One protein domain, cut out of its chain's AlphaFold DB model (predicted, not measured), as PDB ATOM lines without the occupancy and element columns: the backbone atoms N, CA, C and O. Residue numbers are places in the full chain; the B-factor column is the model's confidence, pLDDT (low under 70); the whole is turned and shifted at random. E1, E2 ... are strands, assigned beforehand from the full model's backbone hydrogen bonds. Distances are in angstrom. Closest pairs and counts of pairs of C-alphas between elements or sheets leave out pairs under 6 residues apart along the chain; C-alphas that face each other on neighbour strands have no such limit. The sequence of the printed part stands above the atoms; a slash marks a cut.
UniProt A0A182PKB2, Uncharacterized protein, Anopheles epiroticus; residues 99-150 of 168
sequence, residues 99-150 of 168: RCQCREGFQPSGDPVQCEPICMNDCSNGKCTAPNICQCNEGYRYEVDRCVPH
ATOM      1  N   ARG A  99      10.306  27.172  20.110       89.06
ATOM      2  CA  ARG A  99      10.509  25.732  19.965       89.06
ATOM      3  C   ARG A  99       9.685  24.970  20.992       89.06
ATOM      4  O   ARG A  99       9.698  25.287  22.186       89.06
ATOM      5  N   CYS A 100       9.040  23.908  20.529       93.12
ATOM      6  CA  CYS A 100       8.281  22.998  21.372       93.12
ATOM      7  C   CYS A 100       9.026  21.680  21.581       93.12
ATOM      8  O   CYS A 100       9.556  21.082  20.649       93.12
ATOM      9  N   GLN A 101       9.051  21.218  22.826       94.62
ATOM     10  CA  GLN A 101       9.368  19.836  23.150       94.62
ATOM     11  C   GLN A 101       8.075  19.033  23.090       94.62
ATOM     12  O   GLN A 101       7.131  19.313  23.834       94.62
ATOM     13  N   CYS A 102       8.024  18.058  22.188       96.12
ATOM     14  CA  CYS A 102       6.852  17.215  22.013       96.12
ATOM     15  C   CYS A 102       6.616  16.322  23.229       96.12
ATOM     16  O   CYS A 102       7.559  15.897  23.902       96.12
ATOM     17  N   ARG A 103       5.338  16.086  23.538       95.81
ATOM     18  CA  ARG A 103       4.941  15.131  24.578       95.81
ATOM     19  C   ARG A 103       5.253  13.707  24.121       95.81
ATOM     20  O   ARG A 103       5.459  13.453  22.937       95.81
ATOM     21  N   GLU A 104       5.269  12.780  25.069       94.81
ATOM     22  CA  GLU A 104       5.452  11.362  24.772       94.81
ATOM     23  C   GLU A 104       4.422  10.874  23.739       94.81
ATOM     24  O   GLU A 104       3.239  11.208  23.823       94.81
ATOM     25  N   GLY A 105       4.894  10.123  22.740       92.94
ATOM     26  CA  GLY A 105       4.071   9.668  21.620       92.94
ATOM     27  C   GLY A 105       3.845  10.707  20.516       92.94
ATOM     28  O   GLY A 105       3.076  10.434  19.601       92.94
ATOM     29  N   PHE A 106       4.501  11.871  20.567       95.31
ATOM     30  CA  PHE A 106       4.469  12.887  19.512       95.31
ATOM     31  C   PHE A 106       5.880  13.230  19.016       95.31
ATOM     32  O   PHE A 106       6.850  13.164  19.772       95.31
ATOM     33  N   GLN A 107       5.985  13.652  17.758       92.94
ATOM     34  CA  GLN A 107       7.222  14.088  17.107       92.94
ATOM     35  C   GLN A 107       7.085  15.509  16.536       92.94
ATOM     36  O   GLN A 107       5.960  15.974  16.330       92.94
ATOM     37  N   PRO A 108       8.200  16.225  16.293       92.62
ATOM     38  CA  PRO A 108       8.160  17.528  15.638       92.62
ATOM     39  C   PRO A 108       7.517  17.432  14.253       92.62
ATOM     40  O   PRO A 108       7.878  16.553  13.475       92.62
ATOM     41  N   SER A 109       6.593  18.343  13.951       89.88
ATOM     42  CA  SER A 109       6.046  18.497  12.601       89.88
ATOM     43  C   SER A 109       6.890  19.483  11.773       89.88
ATOM     44  O   SER A 109       7.956  19.933  12.198       89.88
ATOM     45  N   GLY A 110       6.400  19.859  10.589       87.06
ATOM     46  CA  GLY A 110       6.978  20.940   9.779       87.06
ATOM     47  C   GLY A 110       6.771  22.342  10.372       87.06
ATOM     48  O   GLY A 110       7.492  23.270  10.007       87.06
ATOM     49  N   ASP A 111       5.817  22.502  11.298       89.25
ATOM     50  CA  ASP A 111       5.626  23.725  12.084       89.25
ATOM     51  C   ASP A 111       6.356  23.599  13.443       89.25
ATOM     52  O   ASP A 111       6.073  22.664  14.199       89.25
ATOM     53  N   PRO A 112       7.265  24.531  13.803       85.56
ATOM     54  CA  PRO A 112       8.019  24.492  15.060       85.56
ATOM     55  C   PRO A 112       7.158  24.555  16.332       85.56
ATOM     56  O   PRO A 112       7.659  24.216  17.413       85.56
ATOM     57  N   VAL A 113       5.886  24.970  16.225       90.00
ATOM     58  CA  VAL A 113       4.943  24.993  17.353       90.00
ATOM     59  C   VAL A 113       3.953  23.825  17.382       90.00
ATOM     60  O   VAL A 113       3.103  23.761  18.277       90.00
ATOM     61  N   GLN A 114       4.073  22.877  16.451       93.00
ATOM     62  CA  GLN A 114       3.176  21.733  16.340       93.00
ATOM     63  C   GLN A 114       3.924  20.407  16.471       93.00
ATOM     64  O   GLN A 114       4.899  20.133  15.773       93.00
ATOM     65  N   CYS A 115       3.406  19.552  17.347       94.69
ATOM     66  CA  CYS A 115       3.826  18.167  17.459       94.69
ATOM     67  C   CYS A 115       2.727  17.249  16.916       94.69
ATOM     68  O   CYS A 115       1.559  17.340  17.318       94.69
ATOM     69  N   GLU A 116       3.106  16.371  15.997       93.38
ATOM     70  CA  GLU A 116       2.223  15.389  15.372       93.38
ATOM     71  C   GLU A 116       2.362  14.024  16.058       93.38
ATOM     72  O   GLU A 116       3.428  13.708  16.591       93.38
ATOM     73  N   PRO A 117       1.286  13.228  16.141       93.94
ATOM     74  CA  PRO A 117       1.329  11.937  16.815       93.94
ATOM     75  C   PRO A 117       2.219  10.937  16.065       93.94
ATOM     76  O   PRO A 117       2.231  10.900  14.838       93.94
ATOM     77  N   ILE A 118       2.921  10.094  16.819       91.88
ATOM     78  CA  ILE A 118       3.693   8.960  16.307       91.88
ATOM     79  C   ILE A 118       2.769   7.740  16.263       91.88
ATOM     80  O   ILE A 118       2.100   7.429  17.250       91.88
ATOM     81  N   CYS A 119       2.749   7.027  15.141       88.06
ATOM     82  CA  CYS A 119       2.009   5.779  14.977       88.06
ATOM     83  C   CYS A 119       2.979   4.593  14.791       88.06
ATOM     84  O   CYS A 119       4.040   4.755  14.193       88.06
ATOM     85  N   MET A 120       2.629   3.400  15.307       73.56
ATOM     86  CA  MET A 120       3.509   2.206  15.292       73.56
ATOM     87  C   MET A 120       3.888   1.724  13.881       73.56
ATOM     88  O   MET A 120       4.887   1.036  13.716       73.56
ATOM     89  N   ASN A 121       3.106   2.116  12.876       69.50
ATOM     90  CA  ASN A 121       3.409   2.030  11.453       69.50
ATOM     91  C   ASN A 121       2.988   3.364  10.821       69.50
ATOM     92  O   ASN A 121       2.177   4.076  11.416       69.50
ATOM     93  N   ASP A 122       3.469   3.678   9.618       69.19
ATOM     94  CA  ASP A 122       3.250   4.947   8.886       69.19
ATOM     95  C   ASP A 122       1.771   5.242   8.519       69.19
ATOM     96  O   ASP A 122       1.470   6.007   7.609       69.19
ATOM     97  N   CYS A 123       0.813   4.587   9.191       82.06
ATOM     98  CA  CYS A 123      -0.625   4.750   9.033       82.06
ATOM     99  C   CYS A 123      -1.060   4.701   7.567       82.06
ATOM    100  O   CYS A 123      -1.925   5.459   7.137       82.06
ATOM    101  N   SER A 124      -0.451   3.817   6.772       84.25
ATOM    102  CA  SER A 124      -0.704   3.761   5.334       84.25
ATOM    103  C   SER A 124      -2.193   3.526   5.072       84.25
ATOM    104  O   SER A 124      -2.764   2.561   5.579       84.25
ATOM    105  N   ASN A 125      -2.814   4.399   4.276       86.56
ATOM    106  CA  ASN A 125      -4.265   4.448   4.037       86.56
ATOM    107  C   ASN A 125      -5.117   4.826   5.262       86.56
ATOM    108  O   ASN A 125      -6.283   4.442   5.369       86.56
ATOM    109  N   GLY A 126      -4.547   5.604   6.173       87.69
ATOM    110  CA  GLY A 126      -5.235   6.225   7.291       87.69
ATOM    111  C   GLY A 126      -4.575   7.536   7.701       87.69
ATOM    112  O   GLY A 126      -3.637   8.021   7.070       87.69
ATOM    113  N   LYS A 127      -5.088   8.121   8.777       90.12
ATOM    114  CA  LYS A 127      -4.566   9.325   9.413       90.12
ATOM    115  C   LYS A 127      -4.213   9.007  10.860       90.12
ATOM    116  O   LYS A 127      -5.046   8.478  11.594       90.12
ATOM    117  N   CYS A 128      -3.003   9.369  11.279       90.50
ATOM    118  CA  CYS A 128      -2.613   9.298  12.685       90.50
ATOM    119  C   CYS A 128      -3.338  10.429  13.439       90.50
ATOM    120  O   CYS A 128      -3.100  11.611  13.178       90.50
ATOM    121  N   THR A 129      -4.295  10.088  14.306       90.06
ATOM    122  CA  THR A 129      -5.129  11.076  15.025       90.06
ATOM    123  C   THR A 129      -4.693  11.270  16.473       90.06
ATOM    124  O   THR A 129      -4.955  12.320  17.058       90.06
ATOM    125  N   ALA A 130      -4.000  10.284  17.033       89.81
ATOM    126  CA  ALA A 130      -3.397  10.294  18.357       89.81
ATOM    127  C   ALA A 130      -2.251   9.262  18.392       89.81
ATOM    128  O   ALA A 130      -2.147   8.456  17.463       89.81
ATOM    129  N   PRO A 131      -1.378   9.273  19.418       90.31
ATOM    130  CA  PRO A 131      -0.268   8.333  19.503       90.31
ATOM    131  C   PRO A 131      -0.745   6.888  19.369       90.31
ATOM    132  O   PRO A 131      -1.628   6.452  20.108       90.31
ATOM    133  N   ASN A 132      -0.172   6.156  18.416       87.25
ATOM    134  CA  ASN A 132      -0.529   4.776  18.068       87.25
ATOM    135  C   ASN A 132      -1.992   4.553  17.628       87.25
ATOM    136  O   ASN A 132      -2.420   3.407  17.523       87.25
ATOM    137  N   ILE A 133      -2.757   5.611  17.338       87.75
ATOM    138  CA  ILE A 133      -4.154   5.519  16.895       87.75
ATOM    139  C   ILE A 133      -4.248   5.935  15.428       87.75
ATOM    140  O   ILE A 133      -4.096   7.108  15.076       87.75
ATOM    141  N   CYS A 134      -4.560   4.950  14.585       88.75
ATOM    142  CA  CYS A 134      -4.776   5.145  13.161       88.75
ATOM    143  C   CYS A 134      -6.266   5.176  12.823       88.75
ATOM    144  O   CYS A 134      -6.973   4.184  13.004       88.75
ATOM    145  N   GLN A 135      -6.741   6.291  12.276       90.25
ATOM    146  CA  GLN A 135      -8.062   6.356  11.667       90.25
ATOM    147  C   GLN A 135      -7.951   5.968  10.193       90.25
ATOM    148  O   GLN A 135      -7.413   6.732   9.396       90.25
ATOM    149  N   CYS A 136      -8.448   4.788   9.823       90.25
ATOM    150  CA  CYS A 136      -8.417   4.338   8.434       90.25
ATOM    151  C   CYS A 136      -9.286   5.217   7.528       90.25
ATOM    152  O   CYS A 136     -10.356   5.677   7.931       90.25
ATOM    153  N   ASN A 137      -8.812   5.437   6.302       89.75
ATOM    154  CA  ASN A 137      -9.550   6.161   5.274       89.75
ATOM    155  C   ASN A 137     -10.807   5.381   4.861       89.75
ATOM    156  O   ASN A 137     -10.925   4.175   5.094       89.75
ATOM    157  N   GLU A 138     -11.743   6.065   4.207       89.75
ATOM    158  CA  GLU A 138     -12.948   5.430   3.675       89.75
ATOM    159  C   GLU A 138     -12.595   4.246   2.759       89.75
ATOM    160  O   GLU A 138     -11.691   4.326   1.927       89.75
ATOM    161  N   GLY A 139     -13.286   3.118   2.946       86.94
ATOM    162  CA  GLY A 139     -12.992   1.879   2.224       86.94
ATOM    163  C   GLY A 139     -11.824   1.063   2.789       86.94
ATOM    164  O   GLY A 139     -11.498   0.038   2.198       86.94
ATOM    165  N   TYR A 140     -11.232   1.446   3.926       87.94
ATOM    166  CA  TYR A 140     -10.214   0.673   4.648       87.94
ATOM    167  C   TYR A 140     -10.689   0.309   6.064       87.94
ATOM    168  O   TYR A 140     -11.443   1.049   6.691       87.94
ATOM    169  N   ARG A 141     -10.244  -0.839   6.588       86.94
ATOM    170  CA  ARG A 141     -10.465  -1.277   7.976       86.94
ATOM    171  C   ARG A 141      -9.143  -1.501   8.697       86.94
ATOM    172  O   ARG A 141      -8.150  -1.853   8.065       86.94
ATOM    173  N   TYR A 142      -9.153  -1.339  10.015       83.88
ATOM    174  CA  TYR A 142      -7.996  -1.637  10.851       83.88
ATOM    175  C   TYR A 142      -7.860  -3.153  11.028       83.88
ATOM    176  O   TYR A 142      -8.785  -3.808  11.507       83.88
ATOM    177  N   GLU A 143      -6.725  -3.714  10.628       81.69
ATOM    178  CA  GLU A 143      -6.421  -5.138  10.752       81.69
ATOM    179  C   GLU A 143      -4.923  -5.302  11.024       81.69
ATOM    180  O   GLU A 143      -4.113  -4.883  10.205       81.69
ATOM    181  N   VAL A 144      -4.560  -5.880  12.177       76.06
ATOM    182  CA  VAL A 144      -3.171  -6.166  12.605       76.06
ATOM    183  C   VAL A 144      -2.197  -5.015  12.288       76.06
ATOM    184  O   VAL A 144      -1.374  -5.082  11.369       76.06
ATOM    185  N   ASP A 145      -2.329  -3.931  13.056       74.00
ATOM    186  CA  ASP A 145      -1.461  -2.743  13.042       74.00
ATOM    187  C   ASP A 145      -1.367  -1.979  11.711       74.00
ATOM    188  O   ASP A 145      -0.429  -1.206  11.494       74.00
ATOM    189  N   ARG A 146      -2.339  -2.154  10.807       81.88
ATOM    190  CA  ARG A 146      -2.417  -1.415   9.538       81.88
ATOM    191  C   ARG A 146      -3.852  -1.239   9.045       81.88
ATOM    192  O   ARG A 146      -4.751  -2.000   9.396       81.88
ATOM    193  N   CYS A 147      -4.057  -0.252   8.178       86.94
ATOM    194  CA  CYS A 147      -5.311  -0.071   7.459       86.94
ATOM    195  C   CYS A 147      -5.279  -0.863   6.147       86.94
ATOM    196  O   CYS A 147      -4.485  -0.572   5.250       86.94
ATOM    197  N   VAL A 148      -6.144  -1.870   6.027       85.56
ATOM    198  CA  VAL A 148      -6.271  -2.719   4.831       85.56
ATOM    199  C   VAL A 148      -7.569  -2.422   4.085       85.56
ATOM    200  O   VAL A 148      -8.552  -2.045   4.725       85.56
ATOM    201  N   PRO A 149      -7.623  -2.593   2.751       88.19
ATOM    202  CA  PRO A 149      -8.855  -2.408   1.998       88.19
ATOM    203  C   PRO A 149     -10.000  -3.255   2.565       88.19
ATOM    204  O   PRO A 149      -9.871  -4.456   2.809       88.19
ATOM    205  N   HIS A 150     -11.150  -2.626   2.759       81.00
ATOM    206  CA  HIS A 150     -12.376  -3.295   3.140       81.00
ATOM    207  C   HIS A 150     -12.899  -4.077   1.926       81.00
ATOM    208  O   HIS A 150     -13.261  -3.494   0.906       81.00
TER     209      HIS A 150
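What this domain is: This is residues 99 to 150 of the 168 residues of an uncharacterized protein of Anopheles epiroticus (UniProt A0A182PKB2). Three small two-stranded hairpins follow one another in a row along a rod, E2 with E3, then E4 with E5 in the middle, then E6 with E7 at the far end; the short strand E1 lies at the beginning of the row, beyond the first hairpin. The printed part has 52 residues, with no named helix and seven named strands in the order E1, E2, E3, E4, E5, E6, E7. Each hairpin is its own antiparallel sheet of two strands, and the class is all strand. The whole is only just loose, close to compact, with a radius of gyration of the C-alphas of 12.3 A, and it spans 41 by 17 by 12 A.

How they stand to each other: Start at E1, residues 100 to 102, which pairs with no named strand. Next look at the hairpin of E2, residues 106 to 108, and E3, residues 115 to 117: they are antiparallel at 138 degrees, with N 107 and O 116 within hydrogen-bond range at 2.8 A. The closest C-alphas of E1 and E3 are those of Cys 102 and Cys 115, 5.5 A apart. Go on to the hairpin of E4, residues 126 to 130, and E5, residues 133 to 136, antiparallel at 152 degrees; N 127 and O 135 are 2.8 A apart, N 133 and O 130 2.9 A. The closest C-alphas of E3 and E4 are those of Pro 117 and Ala 130, 5.2 A apart. The last hairpin is E6, residues 140 to 143, with E7, residues 146 to 149, antiparallel at 136 degrees, where N 141 and O 148 are 2.8 A apart. The closest C-alphas of E5 and E7 are those of Cys 136 and Cys 147, 5.5 A apart. Among the pairs that are apart are E1 and E4, E2 and E6, and E3 and E7.

Where its parts are: Find C-alpha 100 at (8.281, 22.998, 21.372), where E1 begins; it is 6.0 A long, E2 7.1 A and E3 6.7 A. E4 is the longest strand by residues: from C-alpha 126 at (-5.235, 6.225, 7.291) it runs 11.9 A to C-alpha 130. E5 measures 9.5 A, E6 9.2 A and E7 10.0 A, ending at C-alpha 149 at (-8.855, -2.408, 1.998).

The domain as a whole: The C-alphas of Arg 99 and His 150, the first and last printed, are the two farthest apart, at 40.6 A. The printed part has no cut and no long link; the links from E2 to E3, six residues, and from E3 to E4, eight residues, are short, and the others are tight. Look at residues 121 to 122, between E3 and E4, for pLDDT under 70; the mean of the printed part is 87.7.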